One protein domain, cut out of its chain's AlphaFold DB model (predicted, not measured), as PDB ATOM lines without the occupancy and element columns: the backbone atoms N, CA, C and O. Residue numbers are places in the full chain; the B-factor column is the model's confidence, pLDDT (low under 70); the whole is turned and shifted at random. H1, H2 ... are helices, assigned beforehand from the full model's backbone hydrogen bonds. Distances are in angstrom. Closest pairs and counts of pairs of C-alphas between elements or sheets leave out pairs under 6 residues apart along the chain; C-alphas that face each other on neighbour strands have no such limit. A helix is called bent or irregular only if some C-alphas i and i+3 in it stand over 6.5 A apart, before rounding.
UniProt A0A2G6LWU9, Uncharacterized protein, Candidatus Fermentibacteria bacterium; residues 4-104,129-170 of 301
ATOM      1  N   LYS A   4      17.600 -10.836  -0.871       83.19
ATOM      2  CA  LYS A   4      18.125 -11.502   0.332       83.19
ATOM      3  C   LYS A   4      18.541 -12.953   0.095       83.19
ATOM      4  O   LYS A   4      19.583 -13.371   0.569       83.19
ATOM      5  N   LEU A   5      17.770 -13.718  -0.686       83.75
ATOM      6  CA  LEU A   5      18.159 -15.088  -1.046       83.75
ATOM      7  C   LEU A   5      19.433 -15.125  -1.904       83.75
ATOM      8  O   LEU A   5      20.172 -16.101  -1.835       83.75
ATOM      9  N   ARG A   6      19.697 -14.084  -2.709       87.81
ATOM     10  CA  ARG A   6      20.962 -13.983  -3.453       87.81
ATOM     11  C   ARG A   6      22.131 -13.699  -2.518       87.81
ATOM     12  O   ARG A   6      23.140 -14.376  -2.625       87.81
ATOM     13  N   GLU A   7      21.960 -12.733  -1.617       89.75
ATOM     14  CA  GLU A   7      22.966 -12.362  -0.611       89.75
ATOM     15  C   GLU A   7      23.296 -13.563   0.291       89.75
ATOM     16  O   GLU A   7      24.459 -13.889   0.495       89.75
ATOM     17  N   TYR A   8      22.277 -14.302   0.735       89.00
ATOM     18  CA  TYR A   8      22.454 -15.527   1.510       89.00
ATOM     19  C   TYR A   8      23.231 -16.611   0.735       89.00
ATOM     20  O   TYR A   8      24.194 -17.163   1.259       89.00
ATOM     21  N   ALA A   9      22.872 -16.877  -0.527       89.81
ATOM     22  CA  ALA A   9      23.594 -17.842  -1.362       89.81
ATOM     23  C   ALA A   9      25.045 -17.409  -1.651       89.81
ATOM     24  O   ALA A   9      25.934 -18.243  -1.817       89.81
ATOM     25  N   GLU A  10      25.311 -16.105  -1.728       93.50
ATOM     26  CA  GLU A  10      26.668 -15.574  -1.852       93.50
ATOM     27  C   GLU A  10      27.486 -15.836  -0.581       93.50
ATOM     28  O   GLU A  10      28.609 -16.330  -0.679       93.50
ATOM     29  N   LEU A  11      26.907 -15.602   0.601       92.94
ATOM     30  CA  LEU A  11      27.544 -15.911   1.884       92.94
ATOM     31  C   LEU A  11      27.795 -17.412   2.070       92.94
ATOM     32  O   LEU A  11      28.862 -17.782   2.549       92.94
ATOM     33  N   GLU A  12      26.876 -18.284   1.639       91.00
ATOM     34  CA  GLU A  12      27.112 -19.738   1.635       91.00
ATOM     35  C   GLU A  12      28.327 -20.112   0.776       91.00
ATOM     36  O   GLU A  12      29.178 -20.887   1.208       91.00
ATOM     37  N   ASN A  13      28.461 -19.520  -0.415       93.12
ATOM     38  CA  ASN A  13      29.632 -19.748  -1.264       93.12
ATOM     39  C   ASN A  13      30.924 -19.221  -0.621       93.12
ATOM     40  O   ASN A  13      31.957 -19.885  -0.689       93.12
ATOM     41  N   GLN A  14      30.881 -18.052   0.023       94.56
ATOM     42  CA  GLN A  14      32.033 -17.528   0.761       94.56
ATOM     43  C   GLN A  14      32.410 -18.437   1.938       94.56
ATOM     44  O   GLN A  14      33.595 -18.687   2.156       94.56
ATOM     45  N   LEU A  15      31.422 -18.971   2.662       92.94
ATOM     46  CA  LEU A  15      31.640 -19.906   3.763       92.94
ATOM     47  C   LEU A  15      32.330 -21.187   3.280       92.94
ATOM     48  O   LEU A  15      33.290 -21.616   3.911       92.94
ATOM     49  N   LEU A  16      31.911 -21.739   2.134       91.50
ATOM     50  CA  LEU A  16      32.565 -22.899   1.516       91.50
ATOM     51  C   LEU A  16      34.041 -22.627   1.198       91.50
ATOM     52  O   LEU A  16      34.895 -23.454   1.504       91.50
ATOM     53  N   VAL A  17      34.355 -21.455   0.637       94.25
ATOM     54  CA  VAL A  17      35.745 -21.062   0.349       94.25
ATOM     55  C   VAL A  17      36.559 -20.928   1.637       94.25
ATOM     56  O   VAL A  17      37.712 -21.350   1.686       94.25
ATOM     57  N   ILE A  18      35.987 -20.350   2.694       93.06
ATOM     58  CA  ILE A  18      36.675 -20.223   3.984       93.06
ATOM     59  C   ILE A  18      36.894 -21.589   4.645       93.06
ATOM     60  O   ILE A  18      37.967 -21.817   5.206       93.06
ATOM     61  N   ASP A  19      35.932 -22.505   4.554       91.94
ATOM     62  CA  ASP A  19      36.073 -23.868   5.070       91.94
ATOM     63  C   ASP A  19      37.163 -24.648   4.330       91.94
ATOM     64  O   ASP A  19      37.979 -25.309   4.975       91.94
ATOM     65  N   GLU A  20      37.270 -24.475   3.012       94.06
ATOM     66  CA  GLU A  20      38.373 -25.021   2.215       94.06
ATOM     67  C   GLU A  20      39.735 -24.480   2.687       94.06
ATOM     68  O   GLU A  20      40.670 -25.251   2.910       94.06
ATOM     69  N   ARG A  21      39.848 -23.170   2.952       94.19
ATOM     70  CA  ARG A  21      41.083 -22.569   3.496       94.19
ATOM     71  C   ARG A  21      41.416 -23.041   4.909       94.19
ATOM     72  O   ARG A  21      42.592 -23.169   5.254       94.19
ATOM     73  N   LEU A  22      40.412 -23.296   5.744       91.81
ATOM     74  CA  LEU A  22      40.623 -23.866   7.075       91.81
ATOM     75  C   LEU A  22      41.104 -25.319   6.985       91.81
ATOM     76  O   LEU A  22      42.019 -25.683   7.725       91.81
ATOM     77  N   ALA A  23      40.567 -26.112   6.054       93.19
ATOM     78  CA  ALA A  23      41.048 -27.463   5.774       93.19
ATOM     79  C   ALA A  23      42.500 -27.460   5.258       93.19
ATOM     80  O   ALA A  23      43.321 -28.237   5.746       93.19
ATOM     81  N   GLU A  24      42.857 -26.527   4.365       93.62
ATOM     82  CA  GLU A  24      44.250 -26.294   3.947       93.62
ATOM     83  C   GLU A  24      45.154 -25.961   5.138       93.62
ATOM     84  O   GLU A  24      46.256 -26.491   5.240       93.62
ATOM     85  N   CYS A  25      44.699 -25.121   6.072       91.31
ATOM     86  CA  CYS A  25      45.474 -24.819   7.275       91.31
ATOM     87  C   CYS A  25      45.689 -26.066   8.140       91.31
ATOM     88  O   CYS A  25      46.798 -26.275   8.623       91.31
ATOM     89  N   SER A  26      44.665 -26.906   8.316       89.81
ATOM     90  CA  SER A  26      44.806 -28.179   9.031       89.81
ATOM     91  C   SER A  26      45.821 -29.094   8.353       89.81
ATOM     92  O   SER A  26      46.710 -29.597   9.033       89.81
ATOM     93  N   TYR A  27      45.746 -29.249   7.029       91.88
ATOM     94  CA  TYR A  27      46.732 -30.005   6.258       91.88
ATOM     95  C   TYR A  27      48.143 -29.437   6.448       91.88
ATOM     96  O   TYR A  27      49.059 -30.176   6.800       91.88
ATOM     97  N   ASN A  28      48.307 -28.120   6.315       91.62
ATOM     98  CA  ASN A  28      49.591 -27.442   6.455       91.62
ATOM     99  C   ASN A  28      50.212 -27.639   7.844       91.62
ATOM    100  O   ASN A  28      51.407 -27.893   7.947       91.62
ATOM    101  N   VAL A  29      49.422 -27.582   8.921       86.50
ATOM    102  CA  VAL A  29      49.924 -27.850  10.280       86.50
ATOM    103  C   VAL A  29      50.490 -29.270  10.386       86.50
ATOM    104  O   VAL A  29      51.595 -29.448  10.914       86.50
ATOM    105  N   MET A  30      49.778 -30.263   9.837       86.38
ATOM    106  CA  MET A  30      50.222 -31.663   9.847       86.38
ATOM    107  C   MET A  30      51.475 -31.879   8.992       86.38
ATOM    108  O   MET A  30      52.350 -32.647   9.381       86.38
ATOM    109  N   THR A  31      51.603 -31.164   7.871       85.62
ATOM    110  CA  THR A  31      52.713 -31.301   6.910       85.62
ATOM    111  C   THR A  31      53.821 -30.253   7.078       85.62
ATOM    112  O   THR A  31      54.732 -30.161   6.258       85.62
ATOM    113  N   ASN A  32      53.797 -29.485   8.176       83.94
ATOM    114  CA  ASN A  32      54.780 -28.443   8.507       83.94
ATOM    115  C   ASN A  32      54.902 -27.318   7.456       83.94
ATOM    116  O   ASN A  32      55.982 -26.777   7.206       83.94
ATOM    117  N   LEU A  33      53.780 -26.944   6.858       84.31
ATOM    118  CA  LEU A  33      53.658 -25.776   6.004       84.31
ATOM    119  C   LEU A  33      53.087 -24.587   6.802       84.31
ATOM    120  O   LEU A  33      52.325 -24.780   7.752       84.31
ATOM    121  N   PRO A  34      53.420 -23.338   6.432       82.06
ATOM    122  CA  PRO A  34      52.821 -22.158   7.050       82.06
ATOM    123  C   PRO A  34      51.297 -22.112   6.858       82.06
ATOM    124  O   PRO A  34      50.787 -22.462   5.791       82.06
ATOM    125  N   CYS A  35      50.561 -21.612   7.850       84.62
ATOM    126  CA  CYS A  35      49.109 -21.441   7.768       84.62
ATOM    127  C   CYS A  35      48.635 -20.132   8.417       84.62
ATOM    128  O   CYS A  35      49.323 -19.552   9.251       84.62
ATOM    129  N   GLN A  36      47.443 -19.665   8.033       85.00
ATOM    130  CA  GLN A  36      46.806 -18.445   8.554       85.00
ATOM    131  C   GLN A  36      45.441 -18.761   9.194       85.00
ATOM    132  O   GLN A  36      44.454 -18.057   8.971       85.00
ATOM    133  N   SER A  37      45.363 -19.840   9.981       85.69
ATOM    134  CA  SER A  37      44.110 -20.369  10.544       85.69
ATOM    135  C   SER A  37      43.300 -19.323  11.308       85.69
ATOM    136  O   SER A  37      42.095 -19.215  11.079       85.69
ATOM    137  N   LYS A  38      43.940 -18.492  12.141       85.12
ATOM    138  CA  LYS A  38      43.265 -17.416  12.883       85.12
ATOM    139  C   LYS A  38      42.538 -16.410  11.989       85.12
ATOM    140  O   LYS A  38      41.432 -15.980  12.316       85.12
ATOM    141  N   GLN A  39      43.133 -16.027  10.859       88.62
ATOM    142  CA  GLN A  39      42.504 -15.085   9.929       88.62
ATOM    143  C   GLN A  39      41.235 -15.693   9.326       88.62
ATOM    144  O   GLN A  39      40.178 -15.065   9.369       88.62
ATOM    145  N   TYR A  40      41.317 -16.931   8.838       90.19
ATOM    146  CA  TYR A  40      40.169 -17.621   8.250       90.19
ATOM    147  C   TYR A  40      39.082 -17.944   9.285       90.19
ATOM    148  O   TYR A  40      37.899 -17.811   8.988       90.19
ATOM    149  N   ALA A  41      39.458 -18.266  10.524       86.19
ATOM    150  CA  ALA A  41      38.528 -18.474  11.634       86.19
ATOM    151  C   ALA A  41      37.698 -17.212  11.944       86.19
ATOM    152  O   ALA A  41      36.482 -17.292  12.137       86.19
ATOM    153  N   ARG A  42      38.335 -16.034  11.928       89.06
ATOM    154  CA  ARG A  42      37.647 -14.741  12.077       89.06
ATOM    155  C   ARG A  42      36.723 -14.448  10.896       89.06
ATOM    156  O   ARG A  42      35.585 -14.040  11.113       89.06
ATOM    157  N   SER A  43      37.178 -14.698   9.664       91.56
ATOM    158  CA  SER A  43      36.343 -14.556   8.463       91.56
ATOM    159  C   SER A  43      35.112 -15.464   8.512       91.56
ATOM    160  O   SER A  43      34.012 -15.002   8.228       91.56
ATOM    161  N   LYS A  44      35.268 -16.720   8.954       92.69
ATOM    162  CA  LYS A  44      34.155 -17.660   9.143       92.69
ATOM    163  C   LYS A  44      33.116 -17.121  10.121       92.69
ATOM    164  O   LYS A  44      31.926 -17.131   9.821       92.69
ATOM    165  N   LEU A  45      33.561 -16.640  11.283       91.56
ATOM    166  CA  LEU A  45      32.660 -16.087  12.292       91.56
ATOM    167  C   LEU A  45      31.904 -14.854  11.772       91.56
ATOM    168  O   LEU A  45      30.707 -14.737  12.022       91.56
ATOM    169  N   ALA A  46      32.578 -13.972  11.028       92.56
ATOM    170  CA  ALA A  46      31.949 -12.802  10.417       92.56
ATOM    171  C   ALA A  46      30.860 -13.199   9.406       92.56
ATOM    172  O   ALA A  46      29.733 -12.720   9.517       92.56
ATOM    173  N   ILE A  47      31.157 -14.139   8.499       93.50
ATOM    174  CA  ILE A  47      30.187 -14.654   7.517       93.50
ATOM    175  C   ILE A  47      28.979 -15.284   8.220       93.50
ATOM    176  O   ILE A  47      27.839 -14.966   7.893       93.50
ATOM    177  N   LEU A  48      29.204 -16.133   9.230       92.81
ATOM    178  CA  LEU A  48      28.114 -16.767   9.981       92.81
ATOM    179  C   LEU A  48      27.244 -15.743  10.725       92.81
ATOM    180  O   LEU A  48      26.028 -15.911  10.791       92.81
ATOM    181  N   MET A  49      27.840 -14.676  11.262       92.31
ATOM    182  CA  MET A  49      27.096 -13.586  11.896       92.31
ATOM    183  C   MET A  49      26.217 -12.840  10.883       92.31
ATOM    184  O   MET A  49      25.050 -12.578  11.168       92.31
ATOM    185  N   GLU A  50      26.738 -12.539   9.692       91.94
ATOM    186  CA  GLU A  50      25.958 -11.919   8.612       91.94
ATOM    187  C   GLU A  50      24.818 -12.828   8.136       91.94
ATOM    188  O   GLU A  50      23.685 -12.369   7.981       91.94
ATOM    189  N   MET A  51      25.078 -14.132   7.992       91.50
ATOM    190  CA  MET A  51      24.037 -15.110   7.668       91.50
ATOM    191  C   MET A  51      22.937 -15.118   8.733       91.50
ATOM    192  O   MET A  51      21.765 -15.067   8.372       91.50
ATOM    193  N   MET A  52      23.286 -15.120  10.025       89.94
ATOM    194  CA  MET A  52      22.310 -15.059  11.124       89.94
ATOM    195  C   MET A  52      21.414 -13.814  11.046       89.94
ATOM    196  O   MET A  52      20.198 -13.940  11.181       89.94
ATOM    197  N   LEU A  53      21.979 -12.639  10.748       88.44
ATOM    198  CA  LEU A  53      21.200 -11.403  10.574       88.44
ATOM    199  C   LEU A  53      20.196 -11.512   9.416       88.44
ATOM    200  O   LEU A  53      19.058 -11.069   9.543       88.44
ATOM    201  N   LEU A  54      20.574 -12.154   8.304       85.56
ATOM    202  CA  LEU A  54      19.661 -12.389   7.177       85.56
ATOM    203  C   LEU A  54      18.540 -13.387   7.504       85.56
ATOM    204  O   LEU A  54      17.472 -13.340   6.881       85.56
ATOM    205  N   LEU A  55      18.757 -14.306   8.450       84.00
ATOM    206  CA  LEU A  55      17.729 -15.254   8.877       84.00
ATOM    207  C   LEU A  55      16.630 -14.562   9.689       84.00
ATOM    208  O   LEU A  55      15.454 -14.854   9.453       84.00
ATOM    209  N   ASP A  56      16.981 -13.645  10.587       76.06
ATOM    210  CA  ASP A  56      16.021 -12.981  11.482       76.06
ATOM    211  C   ASP A  56      14.997 -12.106  10.733       76.06
ATOM    212  O   ASP A  56      13.878 -11.906  11.202       76.06
ATOM    213  N   GLU A  57      15.313 -11.644   9.521       67.94
ATOM    214  CA  GLU A  57      14.460 -10.723   8.756       67.94
ATOM    215  C   GLU A  57      13.410 -11.393   7.834       67.94
ATOM    216  O   GLU A  57      13.186 -10.924   6.710       67.94
ATOM    217  N   GLU A  58      12.777 -12.487   8.278       65.25
ATOM    218  CA  GLU A  58      11.746 -13.245   7.531       65.25
ATOM    219  C   GLU A  58      12.146 -13.569   6.074       65.25
ATOM    220  O   GLU A  58      11.415 -13.333   5.108       65.25
ATOM    221  N   SER A  59      13.339 -14.138   5.886       62.28
ATOM    222  CA  SER A  59      13.786 -14.607   4.571       62.28
ATOM    223  C   SER A  59      12.936 -15.788   4.072       62.28
ATOM    224  O   SER A  59      13.206 -16.952   4.380       62.28
ATOM    225  N   ALA A  60      11.894 -15.480   3.292       63.59
ATOM    226  CA  ALA A  60      11.081 -16.459   2.574       63.59
ATOM    227  C   ALA A  60      11.981 -17.354   1.704       63.59
ATOM    228  O   ALA A  60      12.689 -16.852   0.833       63.59
ATOM    229  N   GLY A  61      11.943 -18.671   1.933       75.81
ATOM    230  CA  GLY A  61      12.691 -19.669   1.154       75.81
ATOM    231  C   GLY A  61      13.835 -20.379   1.886       75.81
ATOM    232  O   GLY A  61      14.382 -21.318   1.322       75.81
ATOM    233  N   ILE A  62      14.168 -19.991   3.124       82.19
ATOM    234  CA  ILE A  62      15.133 -20.724   3.965       82.19
ATOM    235  C   ILE A  62      14.375 -21.622   4.943       82.19
ATOM    236  O   ILE A  62      13.549 -21.132   5.719       82.19
ATOM    237  N   SER A  63      14.662 -22.924   4.910       86.56
ATOM    238  CA  SER A  63      14.011 -23.916   5.774       86.56
ATOM    239  C   SER A  63      14.424 -23.786   7.245       86.56
ATOM    240  O   SER A  63      15.536 -23.358   7.560       86.56
ATOM    241  N   ASP A  64      13.562 -24.244   8.156       85.94
ATOM    242  CA  ASP A  64      13.867 -24.302   9.594       85.94
ATOM    243  C   ASP A  64      15.119 -25.132   9.889       85.94
ATOM    244  O   ASP A  64      15.923 -24.776  10.745       85.94
ATOM    245  N   ARG A  65      15.334 -26.205   9.122       84.88
ATOM    246  CA  ARG A  65      16.539 -27.031   9.238       84.88
ATOM    247  C   ARG A  65      17.801 -26.243   8.892       84.88
ATOM    248  O   ARG A  65      18.779 -26.333   9.624       84.88
ATOM    249  N   GLN A  66      17.796 -25.478   7.800       85.44
ATOM    250  CA  GLN A  66      18.941 -24.633   7.439       85.44
ATOM    251  C   GLN A  66      19.213 -23.597   8.531       85.44
ATOM    252  O   GLN A  66      20.351 -23.466   8.969       85.44
ATOM    253  N   ARG A  67      18.162 -22.942   9.043       88.00
ATOM    254  CA  ARG A  67      18.267 -21.987  10.159       88.00
ATOM    255  C   ARG A  67      18.937 -22.610  11.382       88.00
ATOM    256  O   ARG A  67      19.890 -22.045  11.910       88.00
ATOM    257  N   GLN A  68      18.485 -23.798  11.784       87.88
ATOM    258  CA  GLN A  68      19.061 -24.539  12.907       87.88
ATOM    259  C   GLN A  68      20.536 -24.888  12.678       87.88
ATOM    260  O   GLN A  68      21.341 -24.736  13.593       87.88
ATOM    261  N   LEU A  69      20.907 -25.320  11.467       87.56
ATOM    262  CA  LEU A  69      22.293 -25.660  11.132       87.56
ATOM    263  C   LEU A  69      23.221 -24.440  11.191       87.56
ATOM    264  O   LEU A  69      24.311 -24.536  11.751       87.56
ATOM    265  N   ILE A  70      22.793 -23.292  10.668       90.38
ATOM    266  CA  ILE A  70      23.589 -22.053  10.690       90.38
ATOM    267  C   ILE A  70      23.732 -21.544  12.119       90.38
ATOM    268  O   ILE A  70      24.834 -21.202  12.539       90.38
ATOM    269  N   GLN A  71      22.646 -21.559  12.893       90.19
ATOM    270  CA  GLN A  71      22.675 -21.171  14.301       90.19
ATOM    271  C   GLN A  71      23.627 -22.064  15.104       90.19
ATOM    272  O   GLN A  71      24.451 -21.562  15.868       90.19
ATOM    273  N   ALA A  72      23.561 -23.378  14.888       90.06
ATOM    274  CA  ALA A  72      24.478 -24.348  15.469       90.06
ATOM    275  C   ALA A  72      25.942 -24.061  15.101       90.06
ATOM    276  O   ALA A  72      26.808 -24.020  15.979       90.06
ATOM    277  N   GLN A  73      26.231 -23.842  13.815       91.31
ATOM    278  CA  GLN A  73      27.580 -23.520  13.349       91.31
ATOM    279  C   GLN A  73      28.084 -22.208  13.952       91.31
ATOM    280  O   GLN A  73      29.197 -22.173  14.473       91.31
ATOM    281  N   TYR A  74      27.254 -21.164  13.958       93.00
ATOM    282  CA  TYR A  74      27.572 -19.878  14.567       93.00
ATOM    283  C   TYR A  74      27.897 -20.024  16.053       93.00
ATOM    284  O   TYR A  74      28.936 -19.543  16.490       93.00
ATOM    285  N   GLN A  75      27.069 -20.729  16.830       91.69
ATOM    286  CA  GLN A  75      27.307 -20.935  18.263       91.69
ATOM    287  C   GLN A  75      28.633 -21.652  18.537       91.69
ATOM    288  O   GLN A  75      29.378 -21.254  19.433       91.69
ATOM    289  N   VAL A  76      28.962 -22.683  17.751       92.44
ATOM    290  CA  VAL A  76      30.254 -23.371  17.867       92.44
ATOM    291  C   VAL A  76      31.398 -22.423  17.511       92.44
ATOM    292  O   VAL A  76      32.344 -22.302  18.288       92.44
ATOM    293  N   SER A  77      31.308 -21.730  16.375       91.88
ATOM    294  CA  SER A  77      32.343 -20.812  15.893       91.88
ATOM    295  C   SER A  77      32.549 -19.605  16.814       91.88
ATOM    296  O   SER A  77      33.689 -19.211  17.039       91.88
ATOM    297  N   ALA A  78      31.492 -19.059  17.416       91.56
ATOM    298  CA  ALA A  78      31.556 -17.933  18.351       91.56
ATOM    299  C   ALA A  78      32.335 -18.257  19.639       91.56
ATOM    300  O   ALA A  78      32.830 -17.350  20.312       91.56
ATOM    301  N   ILE A  79      32.467 -19.544  19.974       92.88
ATOM    302  CA  ILE A  79      33.307 -20.014  21.079       92.88
ATOM    303  C   ILE A  79      34.681 -20.447  20.562       92.88
ATOM    304  O   ILE A  79      35.701 -20.008  21.085       92.88
ATOM    305  N   GLU A  80      34.730 -21.295  19.534       91.56
ATOM    306  CA  GLU A  80      35.971 -21.890  19.015       91.56
ATOM    307  C   GLU A  80      36.929 -20.888  18.363       91.56
ATOM    308  O   GLU A  80      38.121 -21.184  18.266       91.56
ATOM    309  N   HIS A  81      36.423 -19.748  17.889       90.44
ATOM    310  CA  HIS A  81      37.195 -18.752  17.142       90.44
ATOM    311  C   HIS A  81      37.400 -17.442  17.906       90.44
ATOM    312  O   HIS A  81      37.777 -16.432  17.316       90.44
ATOM    313  N   GLN A  82      37.190 -17.443  19.227       90.50
ATOM    314  CA  GLN A  82      37.686 -16.346  20.057       90.50
ATOM    315  C   GLN A  82      39.213 -16.316  20.011       90.50
ATOM    316  O   GLN A  82      39.852 -17.367  19.935       90.50
ATOM    317  N   ASP A  83      39.795 -15.119  20.066       90.19
ATOM    318  CA  ASP A  83      41.238 -14.940  19.892       90.19
ATOM    319  C   ASP A  83      42.050 -15.759  20.901       90.19
ATOM    320  O   ASP A  83      42.918 -16.524  20.500       90.19
ATOM    321  N   ASN A  84      41.704 -15.692  22.189       93.38
ATOM    322  CA  ASN A  84      42.388 -16.436  23.253       93.38
ATOM    323  C   ASN A  84      42.280 -17.966  23.109       93.38
ATOM    324  O   ASN A  84      43.214 -18.681  23.460       93.38
ATOM    325  N   ILE A  85      41.152 -18.477  22.610       93.94
ATOM    326  CA  ILE A  85      40.938 -19.909  22.362       93.94
ATOM    327  C   ILE A  85      41.701 -20.351  21.111       93.94
ATOM    328  O   ILE A  85      42.312 -21.417  21.114       93.94
ATOM    329  N   SER A  86      41.678 -19.535  20.056       91.00
ATOM    330  CA  SER A  86      42.375 -19.816  18.798       91.00
ATOM    331  C   SER A  86      43.886 -19.830  19.002       91.00
ATOM    332  O   SER A  86      44.523 -20.808  18.625       91.00
ATOM    333  N   ASP A  87      44.427 -18.816  19.683       91.75
ATOM    334  CA  ASP A  87      45.858 -18.700  19.986       91.75
ATOM    335  C   ASP A  87      46.348 -19.908  20.790       91.75
ATOM    336  O   ASP A  87      47.360 -20.520  20.460       91.75
ATOM    337  N   LEU A  88      45.580 -20.323  21.801       94.75
ATOM    338  CA  LEU A  88      45.942 -21.466  22.634       94.75
ATOM    339  C   LEU A  88      45.866 -22.799  21.873       94.75
ATOM    340  O   LEU A  88      46.668 -23.696  22.122       94.75
ATOM    341  N   LYS A  89      44.918 -22.952  20.938       92.75
ATOM    342  CA  LYS A  89      44.845 -24.131  20.058       92.75
ATOM    343  C   LYS A  89      46.030 -24.192  19.100       92.75
ATOM    344  O   LYS A  89      46.578 -25.274  18.913       92.75
ATOM    345  N   GLU A  90      46.396 -23.062  18.499       89.50
ATOM    346  CA  GLU A  90      47.563 -22.957  17.617       89.50
ATOM    347  C   GLU A  90      48.839 -23.305  18.393       89.50
ATOM    348  O   GLU A  90      49.558 -24.212  17.986       89.50
ATOM    349  N   GLU A  91      49.037 -22.722  19.577       92.19
ATOM    350  CA  GLU A  91      50.183 -23.014  20.443       92.19
ATOM    351  C   GLU A  91      50.262 -24.500  20.842       92.19
ATOM    352  O   GLU A  91      51.326 -25.115  20.780       92.19
ATOM    353  N   ILE A  92      49.138 -25.109  21.238       93.75
ATOM    354  CA  ILE A  92      49.082 -26.542  21.566       93.75
ATOM    355  C   ILE A  92      49.454 -27.393  20.346       93.75
ATOM    356  O   ILE A  92      50.263 -28.314  20.469       93.75
ATOM    357  N   ASN A  93      48.876 -27.100  19.180       89.62
ATOM    358  CA  ASN A  93      49.141 -27.853  17.957       89.62
ATOM    359  C   ASN A  93      50.604 -27.724  17.524       89.62
ATOM    360  O   ASN A  93      51.215 -28.725  17.153       89.62
ATOM    361  N   GLU A  94      51.183 -26.526  17.611       88.19
ATOM    362  CA  GLU A  94      52.600 -26.287  17.338       88.19
ATOM    363  C   GLU A  94      53.500 -27.079  18.291       88.19
ATOM    364  O   GLU A  94      54.426 -27.744  17.824       88.19
ATOM    365  N   CYS A  95      53.210 -27.078  19.599       91.19
ATOM    366  CA  CYS A  95      53.933 -27.885  20.586       91.19
ATOM    367  C   CYS A  95      53.884 -29.379  20.236       91.19
ATOM    368  O   CYS A  95      54.929 -30.025  20.156       91.19
ATOM    369  N   VAL A  96      52.687 -29.922  19.980       91.06
ATOM    370  CA  VAL A  96      52.497 -31.343  19.643       91.06
ATOM    371  C   VAL A  96      53.240 -31.695  18.358       91.06
ATOM    372  O   VAL A  96      54.066 -32.606  18.355       91.06
ATOM    373  N   CYS A  97      53.009 -30.955  17.274       85.81
ATOM    374  CA  CYS A  97      53.630 -31.247  15.986       85.81
ATOM    375  C   CYS A  97      55.154 -31.067  16.035       85.81
ATOM    376  O   CYS A  97      55.891 -31.884  15.490       85.81
ATOM    377  N   SER A  98      55.656 -30.025  16.708       87.38
ATOM    378  CA  SER A  98      57.097 -29.810  16.880       87.38
ATOM    379  C   SER A  98      57.741 -30.910  17.719       87.38
ATOM    380  O   SER A  98      58.884 -31.272  17.444       87.38
ATOM    381  N   TYR A  99      57.061 -31.401  18.757       90.88
ATOM    382  CA  TYR A  99      57.589 -32.462  19.604       90.88
ATOM    383  C   TYR A  99      57.857 -33.720  18.779       90.88
ATOM    384  O   TYR A  99      58.996 -34.169  18.746       90.88
ATOM    385  N   TRP A 100      56.871 -34.216  18.027       86.50
ATOM    386  CA  TRP A 100      57.024 -35.447  17.239       86.50
ATOM    387  C   TRP A 100      58.089 -35.348  16.145       86.50
ATOM    388  O   TRP A 100      58.759 -36.326  15.837       86.50
ATOM    389  N   ARG A 101      58.329 -34.147  15.608       83.44
ATOM    390  CA  ARG A 101      59.428 -33.916  14.655       83.44
ATOM    391  C   ARG A 101      60.817 -33.965  15.298       83.44
ATOM    392  O   ARG A 101      61.801 -34.185  14.599       83.44
ATOM    393  N   LYS A 102      60.922 -33.674  16.598       87.62
ATOM    394  CA  LYS A 102      62.197 -33.517  17.326       87.62
ATOM    395  C   LYS A 102      62.477 -34.649  18.312       87.62
ATOM    396  O   LYS A 102      63.598 -34.746  18.799       87.62
ATOM    397  N   SER A 103      61.474 -35.458  18.632       85.75
ATOM    398  CA  SER A 103      61.504 -36.446  19.708       85.75
ATOM    399  C   SER A 103      62.493 -37.587  19.449       85.75
ATOM    400  O   SER A 103      62.924 -38.249  20.390       85.75
ATOM    401  N   GLY A 104      62.886 -37.807  18.189       83.19
ATOM    402  CA  GLY A 104      63.792 -38.885  17.776       83.19
ATOM    403  C   GLY A 104      63.139 -40.270  17.762       83.19
ATOM    404  O   GLY A 104      63.678 -41.167  17.131       83.19
ATOM    405  N   HIS A 129      58.080 -41.794  27.119       94.25
ATOM    406  CA  HIS A 129      58.697 -40.879  26.164       94.25
ATOM    407  C   HIS A 129      57.886 -39.590  25.962       94.25
ATOM    408  O   HIS A 129      58.480 -38.518  25.883       94.25
ATOM    409  N   VAL A 130      56.545 -39.670  25.962       92.69
ATOM    410  CA  VAL A 130      55.639 -38.525  25.734       92.69
ATOM    411  C   VAL A 130      55.376 -37.661  26.971       92.69
ATOM    412  O   VAL A 130      54.700 -36.636  26.868       92.69
ATOM    413  N   TYR A 131      55.895 -38.022  28.148       93.81
ATOM    414  CA  TYR A 131      55.676 -37.256  29.381       93.81
ATOM    415  C   TYR A 131      56.162 -35.800  29.315       93.81
ATOM    416  O   TYR A 131      55.444 -34.938  29.824       93.81
ATOM    417  N   PRO A 132      57.310 -35.465  28.690       93.19
ATOM    418  CA  PRO A 132      57.716 -34.075  28.512       93.19
ATOM    419  C   PRO A 132      56.672 -33.260  27.742       93.19
ATOM    420  O   PRO A 132      56.291 -32.187  28.207       93.19
ATOM    421  N   LEU A 133      56.142 -33.808  26.638       93.56
ATOM    422  CA  LEU A 133      55.062 -33.172  25.882       93.56
ATOM    423  C   LEU A 133      53.818 -33.006  26.756       93.56
ATOM    424  O   LEU A 133      53.279 -31.909  26.843       93.56
ATOM    425  N   ALA A 134      53.379 -34.075  27.431       93.50
ATOM    426  CA  ALA A 134      52.200 -34.042  28.293       93.50
ATOM    427  C   ALA A 134      52.320 -32.968  29.387       93.50
ATOM    428  O   ALA A 134      51.380 -32.206  29.612       93.50
ATOM    429  N   ASN A 135      53.487 -32.854  30.023       93.88
ATOM    430  CA  ASN A 135      53.760 -31.823  31.021       93.88
ATOM    431  C   ASN A 135      53.682 -30.415  30.417       93.88
ATOM    432  O   ASN A 135      53.065 -29.537  31.021       93.88
ATOM    433  N   GLU A 136      54.233 -30.212  29.219       93.69
ATOM    434  CA  GLU A 136      54.214 -28.925  28.517       93.69
ATOM    435  C   GLU A 136      52.794 -28.479  28.127       93.69
ATOM    436  O   GLU A 136      52.433 -27.312  28.308       93.69
ATOM    437  N   VAL A 137      51.962 -29.398  27.623       95.88
ATOM    438  CA  VAL A 137      50.629 -29.055  27.093       95.88
ATOM    439  C   VAL A 137      49.497 -29.193  28.113       95.88
ATOM    440  O   VAL A 137      48.433 -28.612  27.905       95.88
ATOM    441  N   SER A 138      49.685 -29.913  29.225       95.75
ATOM    442  CA  SER A 138      48.619 -30.199  30.206       95.75
ATOM    443  C   SER A 138      47.929 -28.941  30.741       95.75
ATOM    444  O   SER A 138      46.700 -28.839  30.708       95.75
ATOM    445  N   THR A 139      48.710 -27.952  31.185       95.62
ATOM    446  CA  THR A 139      48.180 -26.675  31.682       95.62
ATOM    447  C   THR A 139      47.455 -25.918  30.571       95.62
ATOM    448  O   THR A 139      46.355 -25.419  30.800       95.62
ATOM    449  N   LYS A 140      48.003 -25.909  29.348       96.50
ATOM    450  CA  LYS A 140      47.385 -25.257  28.182       96.50
ATOM    451  C   LYS A 140      46.031 -25.887  27.846       96.50
ATOM    452  O   LYS A 140      45.042 -25.174  27.708       96.50
ATOM    453  N   TYR A 141      45.936 -27.217  27.805       96.31
ATOM    454  CA  TYR A 141      44.664 -27.915  27.592       96.31
ATOM    455  C   TYR A 141      43.648 -27.624  28.694       96.31
ATOM    456  O   TYR A 141      42.473 -27.400  28.396       96.31
ATOM    457  N   LYS A 142      44.080 -27.596  29.960       97.12
ATOM    458  CA  LYS A 142      43.198 -27.250  31.078       97.12
ATOM    459  C   LYS A 142      42.628 -25.839  30.910       97.12
ATOM    460  O   LYS A 142      41.411 -25.673  30.969       97.12
ATOM    461  N   THR A 143      43.478 -24.856  30.619       97.75
ATOM    462  CA  THR A 143      43.051 -23.478  30.347       97.75
ATOM    463  C   THR A 143      42.112 -23.404  29.142       97.75
ATOM    464  O   THR A 143      41.083 -22.735  29.208       97.75
ATOM    465  N   LEU A 144      42.388 -24.145  28.065       97.56
ATOM    466  CA  LEU A 144      41.517 -24.207  26.888       97.56
ATOM    467  C   LEU A 144      40.112 -24.722  27.240       97.56
ATOM    468  O   LEU A 144      39.109 -24.167  26.785       97.56
ATOM    469  N   VAL A 145      40.026 -25.772  28.060       97.56
ATOM    470  CA  VAL A 145      38.751 -26.324  28.540       97.56
ATOM    471  C   VAL A 145      38.009 -25.316  29.417       97.56
ATOM    472  O   VAL A 145      36.802 -25.136  29.252       97.56
ATOM    473  N   GLU A 146      38.708 -24.634  30.325       98.00
ATOM    474  CA  GLU A 146      38.124 -23.606  31.192       98.00
ATOM    475  C   GLU A 146      37.545 -22.441  30.378       98.00
ATOM    476  O   GLU A 146      36.378 -22.092  30.575       98.00
ATOM    477  N   LEU A 147      38.299 -21.919  29.403       97.69
ATOM    478  CA  LEU A 147      37.861 -20.842  28.509       97.69
ATOM    479  C   LEU A 147      36.644 -21.245  27.668       97.69
ATOM    480  O   LEU A 147      35.673 -20.491  27.563       97.69
ATOM    481  N   ARG A 148      36.657 -22.449  27.087       97.44
ATOM    482  CA  ARG A 148      35.513 -22.980  26.328       97.44
ATOM    483  C   ARG A 148      34.272 -23.117  27.207       97.44
ATOM    484  O   ARG A 148      33.182 -22.731  26.794       97.44
ATOM    485  N   ASN A 149      34.429 -23.632  28.425       97.81
ATOM    486  CA  ASN A 149      33.322 -23.810  29.362       97.81
ATOM    487  C   ASN A 149      32.764 -22.479  29.865       97.81
ATOM    488  O   ASN A 149      31.549 -22.339  29.986       97.81
ATOM    489  N   GLU A 150      33.620 -21.497  30.147       96.88
ATOM    490  CA  GLU A 150      33.185 -20.149  30.509       96.88
ATOM    491  C   GLU A 150      32.342 -19.526  29.396       96.88
ATOM    492  O   GLU A 150      31.250 -19.023  29.658       96.88
ATOM    493  N   ASN A 151      32.802 -19.623  28.150       95.38
ATOM    494  CA  ASN A 151      32.068 -19.099  27.007       95.38
ATOM    495  C   ASN A 151      30.766 -19.857  26.741       95.38
ATOM    496  O   ASN A 151      29.733 -19.226  26.544       95.38
ATOM    497  N   ALA A 152      30.758 -21.186  26.836       95.50
ATOM    498  CA  ALA A 152      29.530 -21.969  26.699       95.50
ATOM    499  C   ALA A 152      28.466 -21.561  27.733       95.50
ATOM    500  O   ALA A 152      27.290 -21.429  27.391       95.50
ATOM    501  N   ARG A 153      28.882 -21.267  28.973       96.31
ATOM    502  CA  ARG A 153      27.987 -20.750  30.020       96.31
ATOM    503  C   ARG A 153      27.401 -19.382  29.688       96.31
ATOM    504  O   ARG A 153      26.228 -19.158  29.974       96.31
ATOM    505  N   LYS A 154      28.158 -18.494  29.035       93.06
ATOM    506  CA  LYS A 154      27.634 -17.200  28.542       93.06
ATOM    507  C   LYS A 154      26.519 -17.383  27.504       93.06
ATOM    508  O   LYS A 154      25.649 -16.529  27.403       93.06
ATOM    509  N   HIS A 155      26.511 -18.510  26.794       88.62
ATOM    510  CA  HIS A 155      25.461 -18.893  25.844       88.62
ATOM    511  C   HIS A 155      24.348 -19.765  26.460       88.62
ATOM    512  O   HIS A 155      23.513 -20.289  25.730       88.62
ATOM    513  N   GLY A 156      24.308 -19.920  27.790       92.75
ATOM    514  CA  GLY A 156      23.248 -20.649  28.495       92.75
ATOM    515  C   GLY A 156      23.448 -22.166  28.594       92.75
ATOM    516  O   GLY A 156      22.558 -22.865  29.074       92.75
ATOM    517  N   TYR A 157      24.604 -22.690  28.184       94.38
ATOM    518  CA  TYR A 157      24.923 -24.114  28.301       94.38
ATOM    519  C   TYR A 157      25.655 -24.428  29.608       94.38
ATOM    520  O   TYR A 157      26.379 -23.599  30.151       94.38
ATOM    521  N   VAL A 158      25.535 -25.665  30.097       94.75
ATOM    522  CA  VAL A 158      26.237 -26.115  31.317       94.75
ATOM    523  C   VAL A 158      27.759 -26.048  31.143       94.75
ATOM    524  O   VAL A 158      28.485 -25.579  32.021       94.75
ATOM    525  N   ASN A 159      28.243 -26.539  30.004       96.06
ATOM    526  CA  ASN A 159      29.643 -26.541  29.603       96.06
ATOM    527  C   ASN A 159      29.737 -26.736  28.079       96.06
ATOM    528  O   ASN A 159      28.728 -26.961  27.405       96.06
ATOM    529  N   PHE A 160      30.948 -26.651  27.529       95.81
ATOM    530  CA  PHE A 160      31.157 -26.716  26.083       95.81
ATOM    531  C   PHE A 160      30.835 -28.093  25.482       95.81
ATOM    532  O   PHE A 160      30.290 -28.176  24.384       95.81
ATOM    533  N   SER A 161      31.112 -29.176  26.212       94.12
ATOM    534  CA  SER A 161      30.791 -30.539  25.766       94.12
ATOM    535  C   SER A 161      29.278 -30.750  25.640       94.12
ATOM    536  O   SER A 161      28.792 -31.184  24.597       94.12
ATOM    537  N   ALA A 162      28.517 -30.337  26.659       93.62
ATOM    538  CA  ALA A 162      27.058 -30.389  26.647       93.62
ATOM    539  C   ALA A 162      26.476 -29.571  25.487       93.62
ATOM    540  O   ALA A 162      25.569 -30.041  24.804       93.62
ATOM    541  N   MET A 163      27.037 -28.386  25.214       94.44
ATOM    542  CA  MET A 163      26.664 -27.590  24.044       94.44
ATOM    543  C   MET A 163      26.868 -28.371  22.739       94.44
ATOM    544  O   MET A 163      25.943 -28.468  21.936       94.44
ATOM    545  N   LYS A 164      28.056 -28.952  22.524       93.94
ATOM    546  CA  LYS A 164      28.372 -29.722  21.308       93.94
ATOM    547  C   LYS A 164      27.444 -30.922  21.122       93.94
ATOM    548  O   LYS A 164      27.013 -31.172  19.997       93.94
ATOM    549  N   MET A 165      27.114 -31.631  22.201       92.31
ATOM    550  CA  MET A 165      26.162 -32.744  22.167       92.31
ATOM    551  C   MET A 165      24.764 -32.269  21.763       92.31
ATOM    552  O   MET A 165      24.213 -32.790  20.797       92.31
ATOM    553  N   LEU A 166      24.236 -31.238  22.429       91.50
ATOM    554  CA  LEU A 166      22.899 -30.702  22.152       91.50
ATOM    555  C   LEU A 166      22.771 -30.180  20.718       91.50
ATOM    556  O   LEU A 166      21.794 -30.486  20.040       91.50
ATOM    557  N   ILE A 167      23.785 -29.457  20.235       90.56
ATOM    558  CA  ILE A 167      23.857 -28.979  18.848       90.56
ATOM    559  C   ILE A 167      23.846 -30.146  17.846       90.56
ATOM    560  O   ILE A 167      23.278 -30.029  16.764       90.56
ATOM    561  N   SER A 168      24.426 -31.288  18.215       87.62
ATOM    562  CA  SER A 168      24.439 -32.502  17.386       87.62
ATOM    563  C   SER A 168      23.172 -33.357  17.551       87.62
ATOM    564  O   SER A 168      23.135 -34.488  17.076       87.62
ATOM    565  N   GLY A 169      22.148 -32.860  18.255       89.19
ATOM    566  CA  GLY A 169      20.911 -33.597  18.528       89.19
ATOM    567  C   GLY A 169      21.044 -34.690  19.592       89.19
ATOM    568  O   GLY A 169      20.159 -35.532  19.717       89.19
ATOM    569  N   MET A 170      22.132 -34.695  20.367       90.06
ATOM    570  CA  MET A 170      22.372 -35.664  21.433       90.06
ATOM    571  C   MET A 170      22.044 -35.081  22.810       90.06
ATOM    572  O   MET A 170      22.410 -33.953  23.138       90.06
TER     573      MET A 170
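This is residues 4 to 104 and 129 to 170 of the 301 residues of an uncharacterized protein of Candidatus Fermentibacteria bacterium (UniProt A0A2G6LWU9). An elongated pile of helices runs to and fro along its longest axis: the hairpin of H1 and H2 makes one long side, H3 folds back along H2, H4 follows after a turn, and H5 comes back along H4 on the other side. The short H6 packs on the last part of H5. There are 143 printed residues with six named helices, in the order H1 to H6, and no named strand; the class is all helix. The whole is only just loose, close to compact, with a radius of gyration of the C-alphas of 17.6 A, and it spans 59 by 35 by 24 A along its three main axes.

H1, residues 4 to 31, and H2, residues 37 to 56, form a helical hairpin: they touch, with the C-alphas of Cys 25 and Ser 37 closest at 5.7 A, and run opposite ways at a shallow tilt of 22 degrees. H2 and H3, residues 64 to 80, form the next helical hairpin; the C-alphas of Leu 48 and Tyr 74 are closest at 5.6 A, and the tilt of 36 degrees is steep, only just past shallow. H3 and H4, residues 83 to 102, are close but not clearly touching, with the C-alphas of Glu 80 and Ser 86 closest at 6.7 A; their tilt of 69 degrees is steep, only just short of about perpendicular. H1, H2 and H4 form an up and down bundle, helices of which each runs against the one before it in the chain. H4 touches H1 with residues 93 to 97 alone, the closest C-alphas being those of Met 30 and Cys 97 at 7.0 A, at a shallow tilt of 30 degrees, the same way. H2 and H4 only just touch, with 3 pairs of C-alphas within 8 A, the closest those of Lys 38 and Ser 86 at 6.4 A. H5, residues 131 to 154, touches H4 and runs opposite ways to it at a shallow tilt of 19 degrees; the C-alphas of Ile 92 and Val 137 are closest at 6.3 A. H5 also touches H3 with residues 148 to 152 alone, the closest C-alphas being those of Ile 79 and Asn 151 at 6.1 A. H6, residues 160 to 167, touches H5, with the C-alphas of Asn 149 and Phe 160 closest at 4.9 A, at a steep tilt of 56 degrees. Among the pairs that stay apart are H1 and H5, and H2 and H6. In H1, H2, H4 and H6 every O i to N i+4 pair is within hydrogen-bond range; in H3 12 of 13 and in H5 18 of 20 are.

H1 begins at C-alpha 4, (18.125, -11.502, 0.332), and is 40.4 A long from first to last C-alpha. H2 is 29.1 A long, H3 24.1 A and H4 28.1 A, with C-alpha 83 at (41.238, -14.940, 19.892). H5 is 34.5 A long and irregular, with C-alphas 136 and 139 at 7.2 A and a kink of 35 degrees near residue 138. H6 ends at C-alpha 167, (23.857, -28.979, 18.848).

The C-alphas farthest apart are those of Ala 60 and Gly 104, at 59.3 A. Residues 105 to 128 are not printed, and C-alphas 104 and 129 are 10.0 A apart across this cut. The links from H1 to H2, H3 to H4 and H5 to H6 are tight, and that from H2 to H3 is short. The mean pLDDT of the printed part is 90.2; residues 57 to 60 are under 70.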